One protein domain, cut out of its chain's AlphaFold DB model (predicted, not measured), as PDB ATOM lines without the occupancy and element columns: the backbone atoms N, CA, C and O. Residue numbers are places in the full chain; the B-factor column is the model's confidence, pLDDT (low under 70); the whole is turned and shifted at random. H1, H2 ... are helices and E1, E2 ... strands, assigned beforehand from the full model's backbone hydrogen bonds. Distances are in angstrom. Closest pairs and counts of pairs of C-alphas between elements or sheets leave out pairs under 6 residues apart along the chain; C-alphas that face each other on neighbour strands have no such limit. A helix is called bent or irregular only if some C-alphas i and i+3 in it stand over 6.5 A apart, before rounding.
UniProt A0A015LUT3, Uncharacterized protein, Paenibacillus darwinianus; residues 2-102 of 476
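What this domain is: This is residues 2 to 102 of the 476 residues of an uncharacterized protein of Paenibacillus darwinianus (UniProt A0A015LUT3). A long helix, H2, runs through the middle of the domain and packs on a small two-stranded ribbon, E1 and E2, with the shorter helices H3, H4 and H5 set round it at steep angles. H1 reaches away from this body as an arm that makes one end of the long axis, and H5 packs across it. The printed part has 101 residues, with five named helices and two named strands in the order H1, H2, E1, H3, E2, H4, H5; the sheet has the order E1 - E2, antiparallel, and the class is mostly helix. The whole is compact, with a radius of gyration of the C-alphas of 13.2 A, and elongated, spanning 42 by 27 by 21 A.

Where its parts are: Strand E1 is residues 41 to 44 and strand E2 residues 69 to 72, each 9.7 A long from first to last C-alpha. H2, residues 19 to 35, is the longest helix at 25.4 A; it is irregular, with C-alphas 20 and 23 being 7.2 A apart. H3 is residues 49 to 59, 15.3 A; H4 is residues 73 to 82, 14.3 A; H5 is residues 89 to 97, 12.0 A. H1, residues 2 to 16, measures 21.0 A and begins at C-alpha 2 (5.872, -5.389, 115.595). H2 begins at C-alpha 19 (3.626, 7.858, 90.706), and H5 ends at C-alpha 97 (13.864, 0.704, 99.189).

How they stand to each other: E1 and E2 are antiparallel neighbours at 161 degrees; N 42 and O 71 are 2.8 A apart, and N 69 and O 44 are 2.9 A apart, both within hydrogen-bond range. The closest C-alphas of H2 and E1 are those of Glu 27 and Ala 42, 5.0 A apart. H2 touches H3 with residues 19 to 24 alone, at a steep tilt of 63 degrees, the same way; their closest C-alphas, of Gly 20 and Glu 51, are 3.9 A apart. H3 and E2 are near each other. H2 and H4 are close but not clearly touching, the closest C-alphas being those of Val 28 and Leu 73, 6.8 A. H5 touches H1 about perpendicular, at 90 degrees, with the C-alphas of Arg 13 and Leu 96 closest at 5.9 A. H1 is apart from H3, H4 and both strands. Every O i to N i+4 pair is within hydrogen-bond range in H1, H3, H4 and H5, and 11 of 13 are in H2.

The domain as a whole: The two C-alphas farthest apart, of Arg 2 and Gly 66, are 42.3 A apart. The printed part has no cut and no long link. The mean pLDDT of the printed part is 89.8, and residues 2 to 5 are under 70.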
ATOM      1  N   ARG A   2       5.432  -5.005 116.957       55.91
ATOM      2  CA  ARG A   2       5.872  -5.389 115.595       55.91
ATOM      3  C   ARG A   2       4.770  -5.400 114.525       55.91
ATOM      4  O   ARG A   2       5.008  -5.008 113.395       55.91
ATOM      5  N   GLU A   3       3.556  -5.815 114.879       62.75
ATOM      6  CA  GLU A   3       2.429  -5.856 113.936       62.75
ATOM      7  C   GLU A   3       1.930  -4.453 113.557       62.75
ATOM      8  O   GLU A   3       1.705  -4.175 112.387       62.75
ATOM      9  N   ARG A   4       1.877  -3.523 114.524       67.31
ATOM     10  CA  ARG A   4       1.523  -2.112 114.279       67.31
ATOM     11  C   ARG A   4       2.583  -1.377 113.456       67.31
ATOM     12  O   ARG A   4       2.249  -0.488 112.683       67.31
ATOM     13  N   GLU A   5       3.846  -1.738 113.648       68.88
ATOM     14  CA  GLU A   5       4.986  -1.186 112.919       68.88
ATOM     15  C   GLU A   5       4.990  -1.662 111.461       68.88
ATOM     16  O   GLU A   5       5.045  -0.840 110.552       68.88
ATOM     17  N   LYS A   6       4.744  -2.957 111.236       73.75
ATOM     18  CA  LYS A   6       4.564  -3.533 109.898       73.75
ATOM     19  C   LYS A   6       3.384  -2.914 109.142       73.75
ATOM     20  O   LYS A   6       3.533  -2.501 108.000       73.75
ATOM     21  N   THR A   7       2.231  -2.750 109.800       80.44
ATOM     22  CA  THR A   7       1.080  -2.045 109.205       80.44
ATOM     23  C   THR A   7       1.421  -0.598 108.829       80.44
ATOM     24  O   THR A   7       0.924  -0.083 107.832       80.44
ATOM     25  N   ARG A   8       2.282   0.077 109.600       84.06
ATOM     26  CA  ARG A   8       2.718   1.449 109.303       84.06
ATOM     27  C   ARG A   8       3.669   1.508 108.104       84.06
ATOM     28  O   ARG A   8       3.494   2.387 107.263       84.06
ATOM     29  N   GLU A   9       4.613   0.578 107.996       87.19
ATOM     30  CA  GLU A   9       5.499   0.456 106.829       87.19
ATOM     31  C   GLU A   9       4.713   0.164 105.544       87.19
ATOM     32  O   GLU A   9       4.942   0.811 104.519       87.19
ATOM     33  N   ASP A  10       3.740  -0.749 105.607       86.69
ATOM     34  CA  ASP A  10       2.874  -1.087 104.473       86.69
ATOM     35  C   ASP A  10       2.030   0.123 104.033       86.69
ATOM     36  O   ASP A  10       1.927   0.419 102.839       86.69
ATOM     37  N   ASN A  11       1.505   0.898 104.990       89.75
ATOM     38  CA  ASN A  11       0.782   2.139 104.704       89.75
ATOM     39  C   ASN A  11       1.690   3.217 104.086       89.75
ATOM     40  O   ASN A  11       1.277   3.908 103.153       89.75
ATOM     41  N   ALA A  12       2.925   3.358 104.574       89.25
ATOM     42  CA  ALA A  12       3.895   4.308 104.034       89.25
ATOM     43  C   ALA A  12       4.284   3.950 102.596       89.25
ATOM     44  O   ALA A  12       4.302   4.819 101.723       89.25
ATOM     45  N   ARG A  13       4.509   2.658 102.320       89.56
ATOM     46  CA  ARG A  13       4.725   2.141 100.963       89.56
ATOM     47  C   ARG A  13       3.532   2.438 100.061       89.56
ATOM     48  O   ARG A  13       3.723   2.986  98.981       89.56
ATOM     49  N   GLY A  14       2.308   2.162 100.513       89.31
ATOM     50  CA  GLY A  14       1.092   2.454  99.746       89.31
ATOM     51  C   GLY A  14       0.891   3.944  99.433       89.31
ATOM     52  O   GLY A  14       0.339   4.289  98.387       89.31
ATOM     53  N   TYR A  15       1.353   4.839 100.309       92.00
ATOM     54  CA  TYR A  15       1.226   6.284 100.121       92.00
ATOM     55  C   TYR A  15       2.333   6.875  99.233       92.00
ATOM     56  O   TYR A  15       2.033   7.560  98.255       92.00
ATOM     57  N   PHE A  16       3.601   6.586  99.537       93.00
ATOM     58  CA  PHE A  16       4.761   7.209  98.890       93.00
ATOM     59  C   PHE A  16       5.230   6.512  97.603       93.00
ATOM     60  O   PHE A  16       5.981   7.114  96.840       93.00
ATOM     61  N   LEU A  17       4.783   5.282  97.308       91.50
ATOM     62  CA  LEU A  17       5.068   4.623  96.019       91.50
ATOM     63  C   LEU A  17       4.120   5.054  94.889       91.50
ATOM     64  O   LEU A  17       4.251   4.577  93.759       91.50
ATOM     65  N   LYS A  18       3.175   5.963  95.156       92.94
ATOM     66  CA  LYS A  18       2.322   6.542  94.112       92.94
ATOM     67  C   LYS A  18       3.178   7.293  93.075       92.94
ATOM     68  O   LYS A  18       4.134   7.970  93.463       92.94
ATOM     69  N   PRO A  19       2.824   7.255  91.775       90.44
ATOM     70  CA  PRO A  19       3.626   7.858  90.706       90.44
ATOM     71  C   PRO A  19       4.016   9.326  90.940       90.44
ATOM     72  O   PRO A  19       5.160   9.691  90.675       90.44
ATOM     73  N   GLY A  20       3.114  10.135  91.511       91.69
ATOM     74  CA  GLY A  20       3.349  11.559  91.789       91.69
ATOM     75  C   GLY A  20       4.483  11.853  92.782       91.69
ATOM     76  O   GLY A  20       5.069  12.929  92.739       91.69
ATOM     77  N   PHE A  21       4.866  10.898  93.639       93.50
ATOM     78  CA  PHE A  21       5.992  11.062  94.570       93.50
ATOM     79  C   PHE A  21       7.342  10.659  93.963       93.50
ATOM     80  O   PHE A  21       8.386  11.012  94.508       93.50
ATOM     81  N   ARG A  22       7.361   9.938  92.835       93.25
ATOM     82  CA  ARG A  22       8.569   9.270  92.323       93.25
ATOM     83  C   ARG A  22       9.718  10.238  92.034       93.25
ATOM     84  O   ARG A  22      10.832  10.004  92.499       93.25
ATOM     85  N   ARG A  23       9.467  11.312  91.275       94.44
ATOM     86  CA  ARG A  23      10.498  12.318  90.950       94.44
ATOM     87  C   ARG A  23      10.881  13.149  92.167       94.44
ATOM     88  O   ARG A  23      12.065  13.406  92.360       94.44
ATOM     89  N   MET A  24       9.914  13.506  93.014       94.31
ATOM     90  CA  MET A  24      10.197  14.226  94.256       94.31
ATOM     91  C   MET A  24      11.140  13.433  95.158       94.31
ATOM     92  O   MET A  24      12.168  13.958  95.567       94.31
ATOM     93  N   LEU A  25      10.813  12.172  95.443       94.94
ATOM     94  CA  LEU A  25      11.617  11.316  96.307       94.94
ATOM     95  C   LEU A  25      13.002  11.061  95.707       94.94
ATOM     96  O   LEU A  25      13.989  11.185  96.422       94.94
ATOM     97  N   ALA A  26      13.094  10.820  94.392       93.38
ATOM     98  CA  ALA A  26      14.378  10.704  93.700       93.38
ATOM     99  C   ALA A  26      15.258  11.952  93.886       93.38
ATOM    100  O   ALA A  26      16.441  11.835  94.205       93.38
ATOM    101  N   GLU A  27      14.679  13.146  93.746       94.44
ATOM    102  CA  GLU A  27      15.393  14.407  93.948       94.44
ATOM    103  C   GLU A  27      15.717  14.686  95.421       94.44
ATOM    104  O   GLU A  27      16.781  15.229  95.716       94.44
ATOM    105  N   VAL A  28      14.853  14.281  96.358       94.12
ATOM    106  CA  VAL A  28      15.116  14.356  97.803       94.12
ATOM    107  C   VAL A  28      16.292  13.458  98.177       94.12
ATOM    108  O   VAL A  28      17.226  13.941  98.819       94.12
ATOM    109  N   TRP A  29      16.304  12.196  97.734       94.12
ATOM    110  CA  TRP A  29      17.418  11.273  97.970       94.12
ATOM    111  C   TRP A  29      18.706  11.808  97.350       94.12
ATOM    112  O   TRP A  29      19.697  11.957  98.056       94.12
ATOM    113  N   ARG A  30      18.678  12.220  96.075       91.12
ATOM    114  CA  ARG A  30      19.837  12.815  95.387       91.12
ATOM    115  C   ARG A  30      20.376  14.038  96.125       91.12
ATOM    116  O   ARG A  30      21.590  14.225  96.228       91.12
ATOM    117  N   ARG A  31      19.486  14.898  96.630       91.44
ATOM    118  CA  ARG A  31      19.886  16.107  97.353       91.44
ATOM    119  C   ARG A  31      20.480  15.780  98.718       91.44
ATOM    120  O   ARG A  31      21.477  16.405  99.082       91.44
ATOM    121  N   TYR A  32      19.903  14.816  99.429       91.38
ATOM    122  CA  TYR A  32      20.419  14.334 100.706       91.38
ATOM    123  C   TYR A  32      21.794  13.676 100.530       91.38
ATOM    124  O   TYR A  32      22.724  14.030 101.245       91.38
ATOM    125  N   GLU A  33      21.969  12.812  99.523       88.50
ATOM    126  CA  GLU A  33      23.261  12.177  99.214       88.50
ATOM    127  C   GLU A  33      24.375  13.193  98.931       88.50
ATOM    128  O   GLU A  33      25.520  12.969  99.312       88.50
ATOM    129  N   GLY A  34      24.052  14.304  98.258       85.81
ATOM    130  CA  GLY A  34      25.035  15.327  97.899       85.81
ATOM    131  C   GLY A  34      25.382  16.313  99.017       85.81
ATOM    132  O   GLY A  34      26.471  16.881  98.996       85.81
ATOM    133  N   LEU A  35      24.466  16.567  99.959       86.75
ATOM    134  CA  LEU A  35      24.691  17.491 101.081       86.75
ATOM    135  C   LEU A  35      25.056  16.798 102.393       86.75
ATOM    136  O   LEU A  35      25.550  17.473 103.293       86.75
ATOM    137  N   GLU A  36      24.764  15.504 102.510       86.12
ATOM    138  CA  GLU A  36      25.000  14.663 103.695       86.12
ATOM    139  C   GLU A  36      24.284  15.142 104.965       86.12
ATOM    140  O   GLU A  36      24.569  14.706 106.076       86.12
ATOM    141  N   LYS A  37      23.332  16.058 104.800       86.69
ATOM    142  CA  LYS A  37      22.487  16.608 105.853       86.69
ATOM    143  C   LYS A  37      21.170  17.078 105.263       86.69
ATOM    144  O   LYS A  37      21.066  17.375 104.069       86.69
ATOM    145  N   VAL A  38      20.184  17.236 106.133       86.31
ATOM    146  CA  VAL A  38      18.866  17.769 105.790       86.31
ATOM    147  C   VAL A  38      19.011  19.257 105.457       86.31
ATOM    148  O   VAL A  38      19.126  20.112 106.331       86.31
ATOM    149  N   GLY A  39      19.078  19.580 104.165       85.06
ATOM    150  CA  GLY A  39      19.321  20.943 103.704       85.06
ATOM    151  C   GLY A  39      19.132  21.128 102.200       85.06
ATOM    152  O   GLY A  39      19.051  20.177 101.427       85.06
ATOM    153  N   GLY A  40      19.070  22.384 101.761       90.62
ATOM    154  CA  GLY A  40      18.815  22.718 100.360       90.62
ATOM    155  C   GLY A  40      17.432  22.277  99.871       90.62
ATOM    156  O   GLY A  40      16.509  22.108 100.664       90.62
ATOM    157  N   HIS A  41      17.300  22.125  98.549       93.75
ATOM    158  CA  HIS A  41      16.012  21.914  97.890       93.75
ATOM    159  C   HIS A  41      16.100  20.799  96.846       93.75
ATOM    160  O   HIS A  41      17.044  20.778  96.051       93.75
ATOM    161  N   ALA A  42      15.106  19.915  96.831       93.31
ATOM    162  CA  ALA A  42      14.806  19.025  95.716       93.31
ATOM    163  C   ALA A  42      13.993  19.805  94.672       93.31
ATOM    164  O   ALA A  42      13.050  20.512  95.031       93.31
ATOM    165  N   VAL A  43      14.380  19.737  93.395       94.81
ATOM    166  CA  VAL A  43      13.782  20.566  92.337       94.81
ATOM    167  C   VAL A  43      13.126  19.685  91.288       94.81
ATOM    168  O   VAL A  43      13.793  18.888  90.636       94.81
ATOM    169  N   ILE A  44      11.827  19.879  91.090       95.19
ATOM    170  CA  ILE A  44      11.019  19.184  90.091       95.19
ATOM    171  C   ILE A  44      10.615  20.230  89.054       95.19
ATOM    172  O   ILE A  44       9.729  21.045  89.297       95.19
ATOM    173  N   ALA A  45      11.313  20.264  87.920       92.81
ATOM    174  CA  ALA A  45      10.968  21.157  86.815       92.81
ATOM    175  C   ALA A  45       9.775  20.606  86.024       92.81
ATOM    176  O   ALA A  45       9.707  19.392  85.813       92.81
ATOM    177  N   ALA A  46       8.891  21.495  85.564       92.62
ATOM    178  CA  ALA A  46       7.711  21.161  84.766       92.62
ATOM    179  C   ALA A  46       6.890  20.016  85.389       92.62
ATOM    180  O   ALA A  46       6.844  18.905  84.859       92.62
ATOM    181  N   ALA A  47       6.303  20.277  86.558       92.56
ATOM    182  CA  ALA A  47       5.574  19.267  87.312       92.56
ATOM    183  C   ALA A  47       4.346  18.735  86.550       92.56
ATOM    184  O   ALA A  47       3.611  19.508  85.928       92.56
ATOM    185  N   SER A  48       4.113  17.422  86.610       94.75
ATOM    186  CA  SER A  48       2.912  16.783  86.058       94.75
ATOM    187  C   SER A  48       1.684  17.040  86.936       94.75
ATOM    188  O   SER A  48       1.794  17.510  88.072       94.75
ATOM    189  N   ALA A  49       0.494  16.713  86.426       93.00
ATOM    190  CA  ALA A  49      -0.732  16.794  87.216       93.00
ATOM    191  C   ALA A  49      -0.687  15.868  88.444       93.00
ATOM    192  O   ALA A  49      -1.041  16.311  89.536       93.00
ATOM    193  N   GLU A  50      -0.177  14.637  88.302       93.94
ATOM    194  CA  GLU A  50      -0.051  13.697  89.424       93.94
ATOM    195  C   GLU A  50       0.980  14.160  90.465       93.94
ATOM    196  O   GLU A  50       0.796  13.952  91.664       93.94
ATOM    197  N   GLU A  51       2.072  14.796  90.030       93.50
ATOM    198  CA  GLU A  51       3.079  15.373  90.930       93.50
ATOM    199  C   GLU A  51       2.517  16.572  91.702       93.50
ATOM    200  O   GLU A  51       2.738  16.689  92.908       93.50
ATOM    201  N   CYS A  52       1.748  17.438  91.032       92.81
ATOM    202  CA  CYS A  52       1.071  18.560  91.680       92.81
ATOM    203  C   CYS A  52       0.041  18.070  92.700       92.81
ATOM    204  O   CYS A  52       0.002  18.591  93.810       92.81
ATOM    205  N   GLU A  53      -0.757  17.052  92.366       93.69
ATOM    206  CA  GLU A  53      -1.717  16.449  93.295       93.69
ATOM    207  C   GLU A  53      -1.016  15.888  94.540       93.69
ATOM    208  O   GLU A  53      -1.429  16.178  95.666       93.69
ATOM    209  N   ALA A  54       0.083  15.149  94.356       93.12
ATOM    210  CA  ALA A  54       0.865  14.590  95.456       93.12
ATOM    211  C   ALA A  54       1.440  15.685  96.370       93.12
ATOM    212  O   ALA A  54       1.300  15.607  97.592       93.12
ATOM    213  N   VAL A  55       2.042  16.728  95.791       92.50
ATOM    214  CA  VAL A  55       2.643  17.844  96.539       92.50
ATOM    215  C   VAL A  55       1.579  18.692  97.236       92.50
ATOM    216  O   VAL A  55       1.727  18.994  98.419       92.50
ATOM    217  N   ASN A  56       0.490  19.038  96.550       93.19
ATOM    218  CA  ASN A  56      -0.610  19.809  97.132       93.19
ATOM    219  C   ASN A  56      -1.257  19.051  98.296       93.19
ATOM    220  O   ASN A  56      -1.515  19.644  99.339       93.19
ATOM    221  N   THR A  57      -1.446  17.734  98.159       91.12
ATOM    222  CA  THR A  57      -2.011  16.895  99.227       91.12
ATOM    223  C   THR A  57      -1.066  16.762 100.419       91.12
ATOM    224  O   THR A  57      -1.517  16.802 101.559       91.12
ATOM    225  N   PHE A  58       0.236  16.589 100.176       91.12
ATOM    226  CA  PHE A  58       1.202  16.328 101.242       91.12
ATOM    227  C   PHE A  58       1.623  17.593 101.999       91.12
ATOM    228  O   PHE A  58       1.729  17.559 103.219       91.12
ATOM    229  N   PHE A  59       1.841  18.707 101.295       90.81
ATOM    230  CA  PHE A  59       2.324  19.963 101.884       90.81
ATOM    231  C   PHE A  59       1.232  21.026 102.085       90.81
ATOM    232  O   PHE A  59       1.512  22.087 102.643       90.81
ATOM    233  N   GLY A  60       0.015  20.806 101.576       90.38
ATOM    234  CA  GLY A  60      -1.038  21.829 101.562       90.38
ATOM    235  C   GLY A  60      -0.736  22.998 100.618       90.38
ATOM    236  O   GLY A  60      -1.148  24.129 100.870       90.38
ATOM    237  N   TRP A  61       0.048  22.758  99.567       92.62
ATOM    238  CA  TRP A  61       0.443  23.776  98.589       92.62
ATOM    239  C   TRP A  61      -0.602  23.954  97.477       92.62
ATOM    240  O   TRP A  61      -1.597  23.235  97.410       92.62
ATOM    241  N   ASN A  62      -0.372  24.940  96.604       92.19
ATOM    242  CA  ASN A  62      -1.185  25.195  95.413       92.19
ATOM    243  C   ASN A  62      -0.291  25.352  94.169       92.19
ATOM    244  O   ASN A  62      -0.216  26.427  93.573       92.19
ATOM    245  N   VAL A  63       0.444  24.287  93.835       91.19
ATOM    246  CA  VAL A  63       1.251  24.178  92.608       91.19
ATOM    247  C   VAL A  63       0.409  23.653  91.447       91.19
ATOM    248  O   VAL A  63      -0.478  22.813  91.637       91.19
ATOM    249  N   LYS A  64       0.679  24.166  90.243       93.69
ATOM    250  CA  LYS A  64      -0.040  23.843  89.007       93.69
ATOM    251  C   LYS A  64       0.853  23.081  88.022       93.69
ATOM    252  O   LYS A  64       2.073  23.250  88.041       93.69
ATOM    253  N   PRO A  65       0.261  22.275  87.120       93.69
ATOM    254  CA  PRO A  65       1.025  21.590  86.084       93.69
ATOM    255  C   PRO A  65       1.886  22.564  85.269       93.69
ATOM    256  O   PRO A  65       1.406  23.614  84.843       93.69
ATOM    257  N   GLY A  66       3.151  22.207  85.051       90.44
ATOM    258  CA  GLY A  66       4.153  23.055  84.397       90.44
ATOM    259  C   GLY A  66       4.998  23.911  85.351       90.44
ATOM    260  O   GLY A  66       6.058  24.386  84.938       90.44
ATOM    261  N   ASP A  67       4.612  24.049  86.623       91.56
ATOM    262  CA  ASP A  67       5.406  24.781  87.614       91.56
ATOM    263  C   ASP A  67       6.732  24.070  87.928       91.56
ATOM    264  O   ASP A  67       6.883  22.853  87.787       91.56
ATOM    265  N   THR A  68       7.717  24.842  88.396       94.56
ATOM    266  CA  THR A  68       8.932  24.286  89.006       94.56
ATOM    267  C   THR A  68       8.753  24.220  90.516       94.56
ATOM    268  O   THR A  68       8.781  25.246  91.197       94.56
ATOM    269  N   ILE A  69       8.624  23.010  91.050       94.00
ATOM    270  CA  ILE A  69       8.456  22.775  92.483       94.00
ATOM    271  C   ILE A  69       9.839  22.714  93.131       94.00
ATOM    272  O   ILE A  69      10.696  21.930  92.720       94.00
ATOM    273  N   LYS A  70      10.068  23.534  94.160       94.69
ATOM    274  CA  LYS A  70      11.281  23.496  94.986       94.69
ATOM    275  C   LYS A  70      10.900  23.044  96.384       94.69
ATOM    276  O   LYS A  70      10.329  23.821  97.139       94.69
ATOM    277  N   VAL A  71      11.225  21.806  96.724       94.81
ATOM    278  CA  VAL A  71      10.907  21.194  98.016       94.81
ATOM    279  C   VAL A  71      12.110  21.341  98.949       94.81
ATOM    280  O   VAL A  71      13.125  20.680  98.717       94.81
ATOM    281  N   PRO A  72      12.061  22.195  99.989       94.81
ATOM    282  CA  PRO A  72      13.118  22.251 100.991       94.81
ATOM    283  C   PRO A  72      13.164  20.937 101.774       94.81
ATOM    284  O   PRO A  72      12.147  20.507 102.317       94.81
ATOM    285  N   LEU A  73      14.339  20.316 101.886       94.44
ATOM    286  CA  LEU A  73      14.494  19.064 102.641       94.44
ATOM    287  C   LEU A  73      14.086  19.198 104.123       94.44
ATOM    288  O   LEU A  73      13.371  18.320 104.596       94.44
ATOM    289  N   PRO A  74      14.438  20.288 104.844       94.06
ATOM    290  CA  PRO A  74      13.981  20.481 106.225       94.06
ATOM    291  C   PRO A  74      12.460  20.570 106.350       94.06
ATOM    292  O   PRO A  74      11.892  20.131 107.344       94.06
ATOM    293  N   LEU A  75      11.796  21.136 105.339       93.38
ATOM    294  CA  LEU A  75      10.341  21.203 105.309       93.38
ATOM    295  C   LEU A  75       9.745  19.818 105.059       93.38
ATOM    296  O   LEU A  75       8.846  19.417 105.780       93.38
ATOM    297  N   PHE A  76      10.273  19.078 104.083       93.88
ATOM    298  CA  PHE A  76       9.833  17.712 103.805       93.88
ATOM    299  C   PHE A  76       9.965  16.800 105.027       93.88
ATOM    300  O   PHE A  76       9.022  16.092 105.358       93.88
ATOM    301  N   GLU A  77      11.091  16.859 105.737       92.94
ATOM    302  CA  GLU A  77      11.289  16.057 106.947       92.94
ATOM    303  C   GLU A  77      10.363  16.475 108.093       92.94
ATOM    304  O   GLU A  77       9.824  15.625 108.799       92.94
ATOM    305  N   ARG A  78      10.106  17.780 108.245       91.75
ATOM    306  CA  ARG A  78       9.122  18.270 109.213       91.75
ATOM    307  C   ARG A  78       7.715  17.766 108.893       91.75
ATOM    308  O   ARG A  78       7.037  17.308 109.805       91.75
ATOM    309  N   GLU A  79       7.297  17.826 107.627       92.12
ATOM    310  CA  GLU A  79       5.983  17.327 107.205       92.12
ATOM    311  C   GLU A  79       5.870  15.807 107.377       92.12
ATOM    312  O   GLU A  79       4.822  15.316 107.798       92.12
ATOM    313  N   LEU A  80       6.949  15.047 107.142       91.62
ATOM    314  CA  LEU A  80       6.988  13.623 107.484       91.62
ATOM    315  C   LEU A  80       6.752  13.417 108.984       91.62
ATOM    316  O   LEU A  80       5.833  12.686 109.356       91.62
ATOM    317  N   ALA A  81       7.502  14.119 109.837       87.81
ATOM    318  CA  ALA A  81       7.389  14.023 111.291       87.81
ATOM    319  C   ALA A  81       5.982  14.367 111.824       87.81
ATOM    320  O   ALA A  81       5.537  13.752 112.793       87.81
ATOM    321  N   SER A  82       5.273  15.314 111.198       85.69
ATOM    322  CA  SER A  82       3.896  15.690 111.561       85.69
ATOM    323  C   SER A  82       2.804  14.861 110.877       85.69
ATOM    324  O   SER A  82       1.627  15.011 111.208       85.69
ATOM    325  N   SER A  83       3.160  13.992 109.931       85.50
ATOM    326  CA  SER A  83       2.212  13.127 109.226       85.50
ATOM    327  C   SER A  83       1.921  11.827 109.991       85.50
ATOM    328  O   SER A  83       2.477  11.537 111.049       85.50
ATOM    329  N   SER A  84       1.074  10.964 109.417       83.12
ATOM    330  CA  SER A  84       0.900   9.582 109.898       83.12
ATOM    331  C   SER A  84       2.156   8.701 109.729       83.12
ATOM    332  O   SER A  84       2.158   7.550 110.178       83.12
ATOM    333  N   PHE A  85       3.215   9.237 109.109       83.44
ATOM    334  CA  PHE A  85       4.477   8.580 108.777       83.44
ATOM    335  C   PHE A  85       5.671   9.339 109.394       83.44
ATOM    336  O   PHE A  85       6.413   9.977 108.650       83.44
ATOM    337  N   PRO A  86       5.872   9.294 110.728       85.38
ATOM    338  CA  PRO A  86       6.893  10.081 111.427       85.38
ATOM    339  C   PRO A  86       8.305   9.507 111.216       85.38
ATOM    340  O   PRO A  86       8.952   9.058 112.157       85.38
ATOM    341  N   TYR A  87       8.743   9.473 109.961       89.81
ATOM    342  CA  TYR A  87      10.053   9.025 109.519       89.81
ATOM    343  C   TYR A  87      10.932  10.233 109.200       89.81
ATOM    344  O   TYR A  87      10.478  11.208 108.602       89.81
ATOM    345  N   SER A  88      12.214  10.135 109.514       91.50
ATOM    346  CA  SER A  88      13.249  10.937 108.864       91.50
ATOM    347  C   SER A  88      13.374  10.571 107.379       91.50
ATOM    348  O   SER A  88      12.884   9.533 106.916       91.50
ATOM    349  N   ILE A  89      14.073  11.404 106.605       91.81
ATOM    350  CA  ILE A  89      14.311  11.133 105.176       91.81
ATOM    351  C   ILE A  89      15.037   9.789 104.971       91.81
ATOM    352  O   ILE A  89      14.731   9.050 104.029       91.81
ATOM    353  N   THR A  90      15.984   9.454 105.852       91.56
ATOM    354  CA  THR A  90      16.767   8.211 105.788       91.56
ATOM    355  C   THR A  90      15.931   6.987 106.159       91.56
ATOM    356  O   THR A  90      15.994   5.981 105.452       91.56
ATOM    357  N   GLU A  91      15.100   7.075 107.201       91.25
ATOM    358  CA  GLU A  91      14.171   6.007 107.593       91.25
ATOM    359  C   GLU A  91      13.136   5.741 106.499       91.25
ATOM    360  O   GLU A  91      12.906   4.586 106.136       91.25
ATOM    361  N   LEU A  92      12.573   6.795 105.894       93.25
ATOM    362  CA  LEU A  92      11.639   6.642 104.782       93.25
ATOM    363  C   LEU A  92      12.305   5.935 103.594       93.25
ATOM    364  O   LEU A  92      11.704   5.045 102.992       93.25
ATOM    365  N   HIS A  93      13.555   6.276 103.266       94.06
ATOM    366  CA  HIS A  93      14.290   5.567 102.218       94.06
ATOM    367  C   HIS A  93      14.464   4.078 102.548       94.06
ATOM    368  O   HIS A  93      14.249   3.244 101.668       94.06
ATOM    369  N   VAL A  94      14.802   3.721 103.793       92.56
ATOM    370  CA  VAL A  94      14.910   2.314 104.229       92.56
ATOM    371  C   VAL A  94      13.575   1.589 104.073       92.56
ATOM    372  O   VAL A  94      13.539   0.505 103.493       92.56
ATOM    373  N   VAL A  95      12.469   2.198 104.508       92.06
ATOM    374  CA  VAL A  95      11.126   1.606 104.399       92.06
ATOM    375  C   VAL A  95      10.749   1.350 102.938       92.06
ATOM    376  O   VAL A  95      10.236   0.275 102.611       92.06
ATOM    377  N   LEU A  96      11.022   2.301 102.041       92.62
ATOM    378  CA  LEU A  96      10.616   2.219 100.635       92.62
ATOM    379  C   LEU A  96      11.546   1.355  99.771       92.62
ATOM    380  O   LEU A  96      11.067   0.670  98.870       92.62
ATOM    381  N   SER A  97      12.855   1.378 100.026       88.31
ATOM    382  CA  SER A  97      13.864   0.704  99.189       88.31
ATOM    383  C   SER A  97      14.414  -0.595  99.790       88.31
ATOM    384  O   SER A  97      15.048  -1.380  99.083       88.31
ATOM    385  N   GLY A  98      14.217  -0.815 101.094       87.19
ATOM    386  CA  GLY A  98      14.836  -1.902 101.854       87.19
ATOM    387  C   GLY A  98      16.337  -1.722 102.108       87.19
ATOM    388  O   GLY A  98      16.983  -2.657 102.578       87.19
ATOM    389  N   LYS A  99      16.918  -0.560 101.773       89.31
ATOM    390  CA  LYS A  99      18.355  -0.273 101.911       89.31
ATOM    391  C   LYS A  99      18.589   1.088 102.580       89.31
ATOM    392  O   LYS A  99      17.798   2.010 102.376       89.31
ATOM    393  N   PRO A 100      19.675   1.256 103.354       88.38
ATOM    394  CA  PRO A 100      20.052   2.563 103.884       88.38
ATOM    395  C   PRO A 100      20.371   3.543 102.750       88.38
ATOM    396  O   PRO A 100      20.918   3.155 101.714       88.38
ATOM    397  N   LEU A 101      20.018   4.813 102.949       88.06
ATOM    398  CA  LEU A 101      20.410   5.896 102.051       88.06
ATOM    399  C   LEU A 101      21.875   6.240 102.324       88.06
ATOM    400  O   LEU A 101      22.181   6.829 103.356       88.06
ATOM    401  N   LEU A 102      22.774   5.837 101.426       86.12
ATOM    402  CA  LEU A 102      24.213   6.022 101.612       86.12
ATOM    403  C   LEU A 102      24.664   7.381 101.073       86.12
ATOM    404  O   LEU A 102      24.544   7.648  99.875       86.12
TER     405      LEU A 102